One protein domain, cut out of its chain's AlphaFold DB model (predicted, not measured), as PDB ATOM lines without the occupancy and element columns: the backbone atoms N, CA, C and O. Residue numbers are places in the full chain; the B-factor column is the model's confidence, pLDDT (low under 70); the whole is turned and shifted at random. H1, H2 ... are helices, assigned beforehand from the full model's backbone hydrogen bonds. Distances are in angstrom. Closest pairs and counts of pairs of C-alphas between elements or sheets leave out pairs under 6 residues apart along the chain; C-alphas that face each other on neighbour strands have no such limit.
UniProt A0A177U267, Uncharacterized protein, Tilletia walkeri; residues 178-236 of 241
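What this domain is: This is residues 178 to 236 of the 241 residues of an uncharacterized protein of Tilletia walkeri (UniProt A0A177U267). The printed part is an open, loose frame with an almost empty middle: H2 with little H1 before its first residue makes one end, H3 makes the other, and stretches without a named element span the distance between them. Along one side the two end stretches, residues 182 to 188 and 227 to 233, run side by side from the H3 end toward H1; along the other side residues 208 to 216 cross from H2 to H3. There are 59 printed residues with three named helices, H1, H2 and H3 in that order along the chain, and no named strand. The class is all helix, though the named helices hold 26 of the 59 residues, which is under half. The whole is loose, with a radius of gyration of the C-alphas of 13.1 A, and spans 35 by 26 by 16 A.

How they stand to each other: The longest helix by residues is H2, residues 195 to 207. It touches no helix, but is near H1, residues 189 to 193. These two are close but not clearly touching, with 1 pair of C-alphas within 8 A: those of Ala 191 and Leu 198, their closest, are 6.7 A apart. Their centres are 14.0 A apart, and the link between them is tight, with 1 residue, Asp 194. H3, residues 217 to 224, touches no helix and is apart from both H2 and H1. The link from H2 to H3 is short, with 9 residues between them. In H1, H2 and H3 every backbone O i to N i+4 pair is within hydrogen-bond range.

Where its parts are: H2 runs from Leu 195, with its C-alpha at (-76.729, -15.934, 80.002), to Ala 207, with its C-alpha at (-81.869, -33.056, 77.834), 18.0 A from first to last C-alpha. H1, from Cys 189 to Glu 193, begins with its C-alpha at (-70.361, -10.236, 74.529) and has 5 residues. H3, from Lys 217 to Leu 224, measures 10.5 A and ends with its C-alpha at (-58.267, -35.235, 76.278).

The domain as a whole: The two C-alphas farthest apart are those of Lys 222 and Pro 236, at 35.5 A. From the first to the last printed C-alpha, Pro 178 to Pro 236, the distance is 34.8 A. The printed part has no cut, and neither link between the helices is long. Residues 225 to 236 are a stretch of 12 residues with no named element, and their C-alphas lie 7 to 19 A from the mean of all C-alphas. The mean pLDDT of the printed part is 93.8, and no printed residue is under 70.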
ATOM      1  N   PRO A 178     -50.290 -30.544  66.824       91.25
ATOM      2  CA  PRO A 178     -50.756 -30.924  68.151       91.25
ATOM      3  C   PRO A 178     -50.984 -29.705  69.049       91.25
ATOM      4  O   PRO A 178     -50.132 -28.812  69.124       91.25
ATOM      5  N   ILE A 179     -52.098 -29.698  69.781       94.25
ATOM      6  CA  ILE A 179     -52.369 -28.699  70.816       94.25
ATOM      7  C   ILE A 179     -51.444 -28.991  72.005       94.25
ATOM      8  O   ILE A 179     -51.498 -30.064  72.598       94.25
ATOM      9  N   ARG A 180     -50.550 -28.049  72.330       96.38
ATOM     10  CA  ARG A 180     -49.516 -28.229  73.372       96.38
ATOM     11  C   ARG A 180     -49.898 -27.650  74.730       96.38
ATOM     12  O   ARG A 180     -49.290 -27.998  75.736       96.38
ATOM     13  N   SER A 181     -50.874 -26.754  74.754       97.00
ATOM     14  CA  SER A 181     -51.367 -26.095  75.956       97.00
ATOM     15  C   SER A 181     -52.850 -25.803  75.805       97.00
ATOM     16  O   SER A 181     -53.338 -25.586  74.695       97.00
ATOM     17  N   THR A 182     -53.565 -25.804  76.924       97.81
ATOM     18  CA  THR A 182     -54.994 -25.517  76.898       97.81
ATOM     19  C   THR A 182     -55.248 -24.035  76.732       97.81
ATOM     20  O   THR A 182     -54.707 -23.219  77.482       97.81
ATOM     21  N   VAL A 183     -56.117 -23.693  75.787       96.88
ATOM     22  CA  VAL A 183     -56.530 -22.316  75.524       96.88
ATOM     23  C   VAL A 183     -58.046 -22.223  75.623       96.88
ATOM     24  O   VAL A 183     -58.772 -22.737  74.774       96.88
ATOM     25  N   ILE A 184     -58.524 -21.538  76.659       96.06
ATOM     26  CA  ILE A 184     -59.944 -21.225  76.820       96.06
ATOM     27  C   ILE A 184     -60.186 -19.844  76.224       96.06
ATOM     28  O   ILE A 184     -59.706 -18.840  76.752       96.06
ATOM     29  N   GLN A 185     -60.883 -19.799  75.095       95.62
ATOM     30  CA  GLN A 185     -61.204 -18.545  74.424       95.62
ATOM     31  C   GLN A 185     -62.327 -17.813  75.164       95.62
ATOM     32  O   GLN A 185     -63.274 -18.441  75.640       95.62
ATOM     33  N   LYS A 186     -62.229 -16.480  75.245       96.56
ATOM     34  CA  LYS A 186     -63.294 -15.639  75.802       96.56
ATOM     35  C   LYS A 186     -64.524 -15.699  74.887       96.56
ATOM     36  O   LYS A 186     -64.380 -15.619  73.668       96.56
ATOM     37  N   ASN A 187     -65.714 -15.816  75.474       96.00
ATOM     38  CA  ASN A 187     -66.970 -15.763  74.731       96.00
ATOM     39  C   ASN A 187     -67.226 -14.360  74.154       96.00
ATOM     40  O   ASN A 187     -66.678 -13.357  74.613       96.00
ATOM     41  N   HIS A 188     -68.056 -14.296  73.116       95.81
ATOM     42  CA  HIS A 188     -68.543 -13.033  72.576       95.81
ATOM     43  C   HIS A 188     -69.476 -12.341  73.586       95.81
ATOM     44  O   HIS A 188     -70.165 -13.024  74.342       95.81
ATOM     45  N   CYS A 189     -69.551 -11.002  73.568       94.94
ATOM     46  CA  CYS A 189     -70.361 -10.236  74.529       94.94
ATOM     47  C   CYS A 189     -71.833 -10.672  74.543       94.94
ATOM     48  O   CYS A 189     -72.404 -10.823  75.611       94.94
ATOM     49  N   SER A 190     -72.403 -11.016  73.383       93.62
ATOM     50  CA  SER A 190     -73.788 -11.501  73.296       93.62
ATOM     51  C   SER A 190     -74.055 -12.800  74.063       93.62
ATOM     52  O   SER A 190     -75.189 -13.064  74.433       93.62
ATOM     53  N   ALA A 191     -73.041 -13.635  74.308       93.06
ATOM     54  CA  ALA A 191     -73.192 -14.815  75.159       93.06
ATOM     55  C   ALA A 191     -73.001 -14.494  76.653       93.06
ATOM     56  O   ALA A 191     -73.473 -15.254  77.491       93.06
ATOM     57  N   GLU A 192     -72.303 -13.403  76.983       93.25
ATOM     58  CA  GLU A 192     -72.110 -12.930  78.363       93.25
ATOM     59  C   GLU A 192     -73.306 -12.092  78.853       93.25
ATOM     60  O   GLU A 192     -73.632 -12.135  80.036       93.25
ATOM     61  N   GLU A 193     -73.962 -11.350  77.958       94.19
ATOM     62  CA  GLU A 193     -75.114 -10.486  78.263       94.19
ATOM     63  C   GLU A 193     -76.410 -11.292  78.458       94.19
ATOM     64  O   GLU A 193     -77.170 -11.021  79.383       94.19
ATOM     65  N   ASP A 194     -76.620 -12.334  77.649       92.56
ATOM     66  CA  ASP A 194     -77.859 -13.123  77.612       92.56
ATOM     67  C   ASP A 194     -77.660 -14.545  78.183       92.56
ATOM     68  O   ASP A 194     -78.019 -15.560  77.566       92.56
ATOM     69  N   LEU A 195     -77.063 -14.646  79.378       93.31
ATOM     70  CA  LEU A 195     -76.729 -15.934  80.002       93.31
ATOM     71  C   LEU A 195     -77.948 -16.838  80.214       93.31
ATOM     72  O   LEU A 195     -77.846 -18.041  79.994       93.31
ATOM     73  N   GLU A 196     -79.102 -16.292  80.597       94.12
ATOM     74  CA  GLU A 196     -80.318 -17.089  80.826       94.12
ATOM     75  C   GLU A 196     -80.766 -17.831  79.559       94.12
ATOM     76  O   GLU A 196     -81.079 -19.024  79.603       94.12
ATOM     77  N   ILE A 197     -80.729 -17.150  78.409       93.12
ATOM     78  CA  ILE A 197     -81.058 -17.748  77.111       93.12
ATOM     79  C   ILE A 197     -80.044 -18.843  76.780       93.12
ATOM     80  O   ILE A 197     -80.429 -19.941  76.370       93.12
ATOM     81  N   LEU A 198     -78.751 -18.567  76.982       93.44
ATOM     82  CA  LEU A 198     -77.685 -19.534  76.737       93.44
ATOM     83  C   LEU A 198     -77.838 -20.785  77.615       93.44
ATOM     84  O   LEU A 198     -77.773 -21.898  77.092       93.44
ATOM     85  N   HIS A 199     -78.090 -20.618  78.914       93.25
ATOM     86  CA  HIS A 199     -78.341 -21.719  79.844       93.25
ATOM     87  C   HIS A 199     -79.557 -22.541  79.411       93.25
ATOM     88  O   HIS A 199     -79.450 -23.760  79.299       93.25
ATOM     89  N   GLY A 200     -80.664 -21.889  79.047       94.31
ATOM     90  CA  GLY A 200     -81.853 -22.579  78.548       94.31
ATOM     91  C   GLY A 200     -81.621 -23.344  77.239       94.31
ATOM     92  O   GLY A 200     -82.231 -24.393  77.023       94.31
ATOM     93  N   ILE A 201     -80.742 -22.863  76.351       93.69
ATOM     94  CA  ILE A 201     -80.319 -23.614  75.156       93.69
ATOM     95  C   ILE A 201     -79.490 -24.830  75.572       93.69
ATOM     96  O   ILE A 201     -79.801 -25.944  75.158       93.69
ATOM     97  N   VAL A 202     -78.468 -24.639  76.409       94.19
ATOM     98  CA  VAL A 202     -77.577 -25.720  76.857       94.19
ATOM     99  C   VAL A 202     -78.354 -26.816  77.587       94.19
ATOM    100  O   VAL A 202     -78.148 -27.990  77.296       94.19
ATOM    101  N   GLU A 203     -79.290 -26.466  78.465       94.62
ATOM    102  CA  GLU A 203     -80.143 -27.431  79.168       94.62
ATOM    103  C   GLU A 203     -81.005 -28.255  78.209       94.62
ATOM    104  O   GLU A 203     -81.086 -29.475  78.353       94.62
ATOM    105  N   LYS A 204     -81.601 -27.625  77.186       94.75
ATOM    106  CA  LYS A 204     -82.350 -28.345  76.140       94.75
ATOM    107  C   LYS A 204     -81.446 -29.305  75.368       94.75
ATOM    108  O   LYS A 204     -81.853 -30.426  75.074       94.75
ATOM    109  N   GLU A 205     -80.228 -28.884  75.048       95.62
ATOM    110  CA  GLU A 205     -79.257 -29.721  74.342       95.62
ATOM    111  C   GLU A 205     -78.755 -30.890  75.208       95.62
ATOM    112  O   GLU A 205     -78.587 -31.999  74.693       95.62
ATOM    113  N   ILE A 206     -78.580 -30.680  76.516       93.50
ATOM    114  CA  ILE A 206     -78.265 -31.738  77.488       93.50
ATOM    115  C   ILE A 206     -79.437 -32.717  77.607       93.50
ATOM    116  O   ILE A 206     -79.226 -33.926  77.560       93.50
ATOM    117  N   ALA A 207     -80.674 -32.221  77.702       92.81
ATOM    118  CA  ALA A 207     -81.869 -33.056  77.834       92.81
ATOM    119  C   ALA A 207     -82.066 -34.008  76.639       92.81
ATOM    120  O   ALA A 207     -82.549 -35.126  76.810       92.81
ATOM    121  N   VAL A 208     -81.665 -33.586  75.435       94.31
ATOM    122  CA  VAL A 208     -81.702 -34.412  74.211       94.31
ATOM    123  C   VAL A 208     -80.404 -35.225  74.023       94.31
ATOM    124  O   VAL A 208     -80.281 -35.996  73.073       94.31
ATOM    125  N   GLY A 209     -79.427 -35.086  74.924       89.31
ATOM    126  CA  GLY A 209     -78.161 -35.821  74.897       89.31
ATOM    127  C   GLY A 209     -77.193 -35.370  73.798       89.31
ATOM    128  O   GLY A 209     -76.306 -36.131  73.422       89.31
ATOM    129  N   ARG A 210     -77.364 -34.159  73.250       91.94
ATOM    130  CA  ARG A 210     -76.464 -33.590  72.227       91.94
ATOM    131  C   ARG A 210     -75.267 -32.864  72.827       91.94
ATOM    132  O   ARG A 210     -74.222 -32.774  72.187       91.94
ATOM    133  N   VAL A 211     -75.415 -32.360  74.046       91.56
ATOM    134  CA  VAL A 211     -74.336 -31.751  74.824       91.56
ATOM    135  C   VAL A 211     -74.095 -32.599  76.062       91.56
ATOM    136  O   VAL A 211     -75.033 -33.026  76.727       91.56
ATOM    137  N   VAL A 212     -72.823 -32.817  76.383       89.44
ATOM    138  CA  VAL A 212     -72.404 -33.471  77.621       89.44
ATOM    139  C   VAL A 212     -71.669 -32.445  78.472       89.44
ATOM    140  O   VAL A 212     -70.837 -31.697  77.958       89.44
ATOM    141  N   GLY A 213     -71.963 -32.410  79.769       87.38
ATOM    142  CA  GLY A 213     -71.350 -31.478  80.711       87.38
ATOM    143  C   GLY A 213     -72.374 -30.834  81.645       87.38
ATOM    144  O   GLY A 213     -73.516 -31.293  81.697       87.38
ATOM    145  N   PRO A 214     -71.977 -29.789  82.393       89.00
ATOM    146  CA  PRO A 214     -70.705 -29.058  82.303       89.00
ATOM    147  C   PRO A 214     -69.490 -29.816  82.875       89.00
ATOM    148  O   PRO A 214     -69.621 -30.697  83.724       89.00
ATOM    149  N   PHE A 215     -68.283 -29.450  82.429       91.94
ATOM    150  CA  PHE A 215     -67.017 -30.021  82.907       91.94
ATOM    151  C   PHE A 215     -66.037 -28.941  83.356       91.94
ATOM    152  O   PHE A 215     -65.961 -27.873  82.755       91.94
ATOM    153  N   SER A 216     -65.248 -29.241  84.393       93.94
ATOM    154  CA  SER A 216     -64.114 -28.400  84.771       93.94
ATOM    155  C   SER A 216     -62.965 -28.560  83.777       93.94
ATOM    156  O   SER A 216     -62.790 -29.626  83.181       93.94
ATOM    157  N   LYS A 217     -62.144 -27.512  83.646       95.00
ATOM    158  CA  LYS A 217     -60.932 -27.527  82.817       95.00
ATOM    159  C   LYS A 217     -60.063 -28.753  83.116       95.00
ATOM    160  O   LYS A 217     -59.775 -29.514  82.202       95.00
ATOM    161  N   ASP A 218     -59.736 -28.986  84.384       96.44
ATOM    162  CA  ASP A 218     -58.849 -30.082  84.800       96.44
ATOM    163  C   ASP A 218     -59.419 -31.461  84.447       96.44
ATOM    164  O   ASP A 218     -58.680 -32.368  84.064       96.44
ATOM    165  N   LYS A 219     -60.747 -31.629  84.542       94.38
ATOM    166  CA  LYS A 219     -61.410 -32.880  84.155       94.38
ATOM    167  C   LYS A 219     -61.262 -33.127  82.657       94.38
ATOM    168  O   LYS A 219     -60.949 -34.247  82.267       94.38
ATOM    169  N   VAL A 220     -61.448 -32.094  81.835       94.06
ATOM    170  CA  VAL A 220     -61.276 -32.199  80.379       94.06
ATOM    171  C   VAL A 220     -59.806 -32.424  80.017       94.06
ATOM    172  O   VAL A 220     -59.528 -33.324  79.232       94.06
ATOM    173  N   GLU A 221     -58.863 -31.702  80.632       95.81
ATOM    174  CA  GLU A 221     -57.421 -31.884  80.385       95.81
ATOM    175  C   GLU A 221     -56.942 -33.288  80.754       95.81
ATOM    176  O   GLU A 221     -56.187 -33.904  80.006       95.81
ATOM    177  N   LYS A 222     -57.406 -33.830  81.884       94.62
ATOM    178  CA  LYS A 222     -57.073 -35.197  82.303       94.62
ATOM    179  C   LYS A 222     -57.564 -36.247  81.303       94.62
ATOM    180  O   LYS A 222     -56.984 -37.326  81.222       94.62
ATOM    181  N   MET A 223     -58.643 -35.951  80.584       89.94
ATOM    182  CA  MET A 223     -59.253 -36.866  79.627       89.94
ATOM    183  C   MET A 223     -58.671 -36.724  78.219       89.94
ATOM    184  O   MET A 223     -58.267 -37.722  77.637       89.94
ATOM    185  N   LEU A 224     -58.641 -35.509  77.671       91.44
ATOM    186  CA  LEU A 224     -58.267 -35.235  76.278       91.44
ATOM    187  C   LEU A 224     -56.794 -34.845  76.105       91.44
ATOM    188  O   LEU A 224     -56.294 -34.829  74.983       91.44
ATOM    189  N   GLY A 225     -56.106 -34.504  77.195       94.69
ATOM    190  CA  GLY A 225     -54.892 -33.699  77.133       94.69
ATOM    191  C   GLY A 225     -55.207 -32.215  76.895       94.69
ATOM    192  O   GLY A 225     -56.349 -31.778  77.071       94.69
ATOM    193  N   PRO A 226     -54.198 -31.410  76.517       96.75
ATOM    194  CA  PRO A 226     -54.398 -29.998  76.219       96.75
ATOM    195  C   PRO A 226     -55.422 -29.775  75.101       96.75
ATOM    196  O   PRO A 226     -55.378 -30.445  74.070       96.75
ATOM    197  N   PHE A 227     -56.323 -28.807  75.277       95.75
ATOM    198  CA  PHE A 227     -57.411 -28.549  74.325       95.75
ATOM    199  C   PHE A 227     -57.653 -27.059  74.085       95.75
ATOM    200  O   PHE A 227     -57.234 -26.199  74.853       95.75
ATOM    201  N   GLN A 228     -58.373 -26.729  73.020       96.31
ATOM    202  CA  GLN A 228     -58.783 -25.357  72.745       96.31
ATOM    203  C   GLN A 228     -60.303 -25.276  72.639       96.31
ATOM    204  O   GLN A 228     -60.920 -26.104  71.974       96.31
ATOM    205  N   THR A 229     -60.907 -24.272  73.277       95.50
ATOM    206  CA  THR A 229     -62.335 -23.974  73.094       95.50
ATOM    207  C   THR A 229     -62.542 -22.965  71.972       95.50
ATOM    208  O   THR A 229     -61.674 -22.143  71.676       95.50
ATOM    209  N   SER A 230     -63.713 -23.005  71.345       95.25
ATOM    210  CA  SER A 230     -64.186 -21.923  70.479       95.25
ATOM    211  C   SER A 230     -65.030 -20.935  71.296       95.25
ATOM    212  O   SER A 230     -65.744 -21.380  72.196       95.25
ATOM    213  N   PRO A 231     -64.983 -19.620  71.003       95.94
ATOM    214  CA  PRO A 231     -65.908 -18.653  71.587       95.94
ATOM    215  C   PRO A 231     -67.362 -19.019  71.292       95.94
ATOM    216  O   PRO A 231     -67.703 -19.330  70.148       95.94
ATOM    217  N   LEU A 232     -68.227 -18.914  72.299       94.81
ATOM    218  CA  LEU A 232     -69.673 -18.925  72.097       94.81
ATOM    219  C   LEU A 232     -70.173 -17.513  71.789       94.81
ATOM    220  O   LEU A 232     -69.640 -16.524  72.292       94.81
ATOM    221  N   GLY A 233     -71.222 -17.427  70.979       94.31
ATOM    222  CA  GLY A 233     -71.930 -16.188  70.690       94.31
ATOM    223  C   GLY A 233     -73.384 -16.489  70.365       94.31
ATOM    224  O   GLY A 233     -73.676 -17.465  69.671       94.31
ATOM    225  N   LEU A 234     -74.291 -15.658  70.869       94.12
ATOM    226  CA  LEU A 234     -75.698 -15.718  70.496       94.12
ATOM    227  C   LEU A 234     -75.951 -14.813  69.294       94.12
ATOM    228  O   LEU A 234     -75.448 -13.687  69.230       94.12
ATOM    229  N   VAL A 235     -76.727 -15.331  68.344       90.81
ATOM    230  CA  VAL A 235     -77.214 -14.595  67.178       90.81
ATOM    231  C   VAL A 235     -78.740 -14.609  67.239       90.81
ATOM    232  O   VAL A 235     -79.327 -15.691  67.136       90.81
ATOM    233  N   PRO A 236     -79.395 -13.446  67.405       85.19
ATOM    234  CA  PRO A 236     -80.846 -13.366  67.431       85.19
ATOM    235  C   PRO A 236     -81.442 -13.934  66.145       85.19
ATOM    236  O   PRO A 236     -81.060 -13.550  65.035       85.19
TER     237      PRO A 236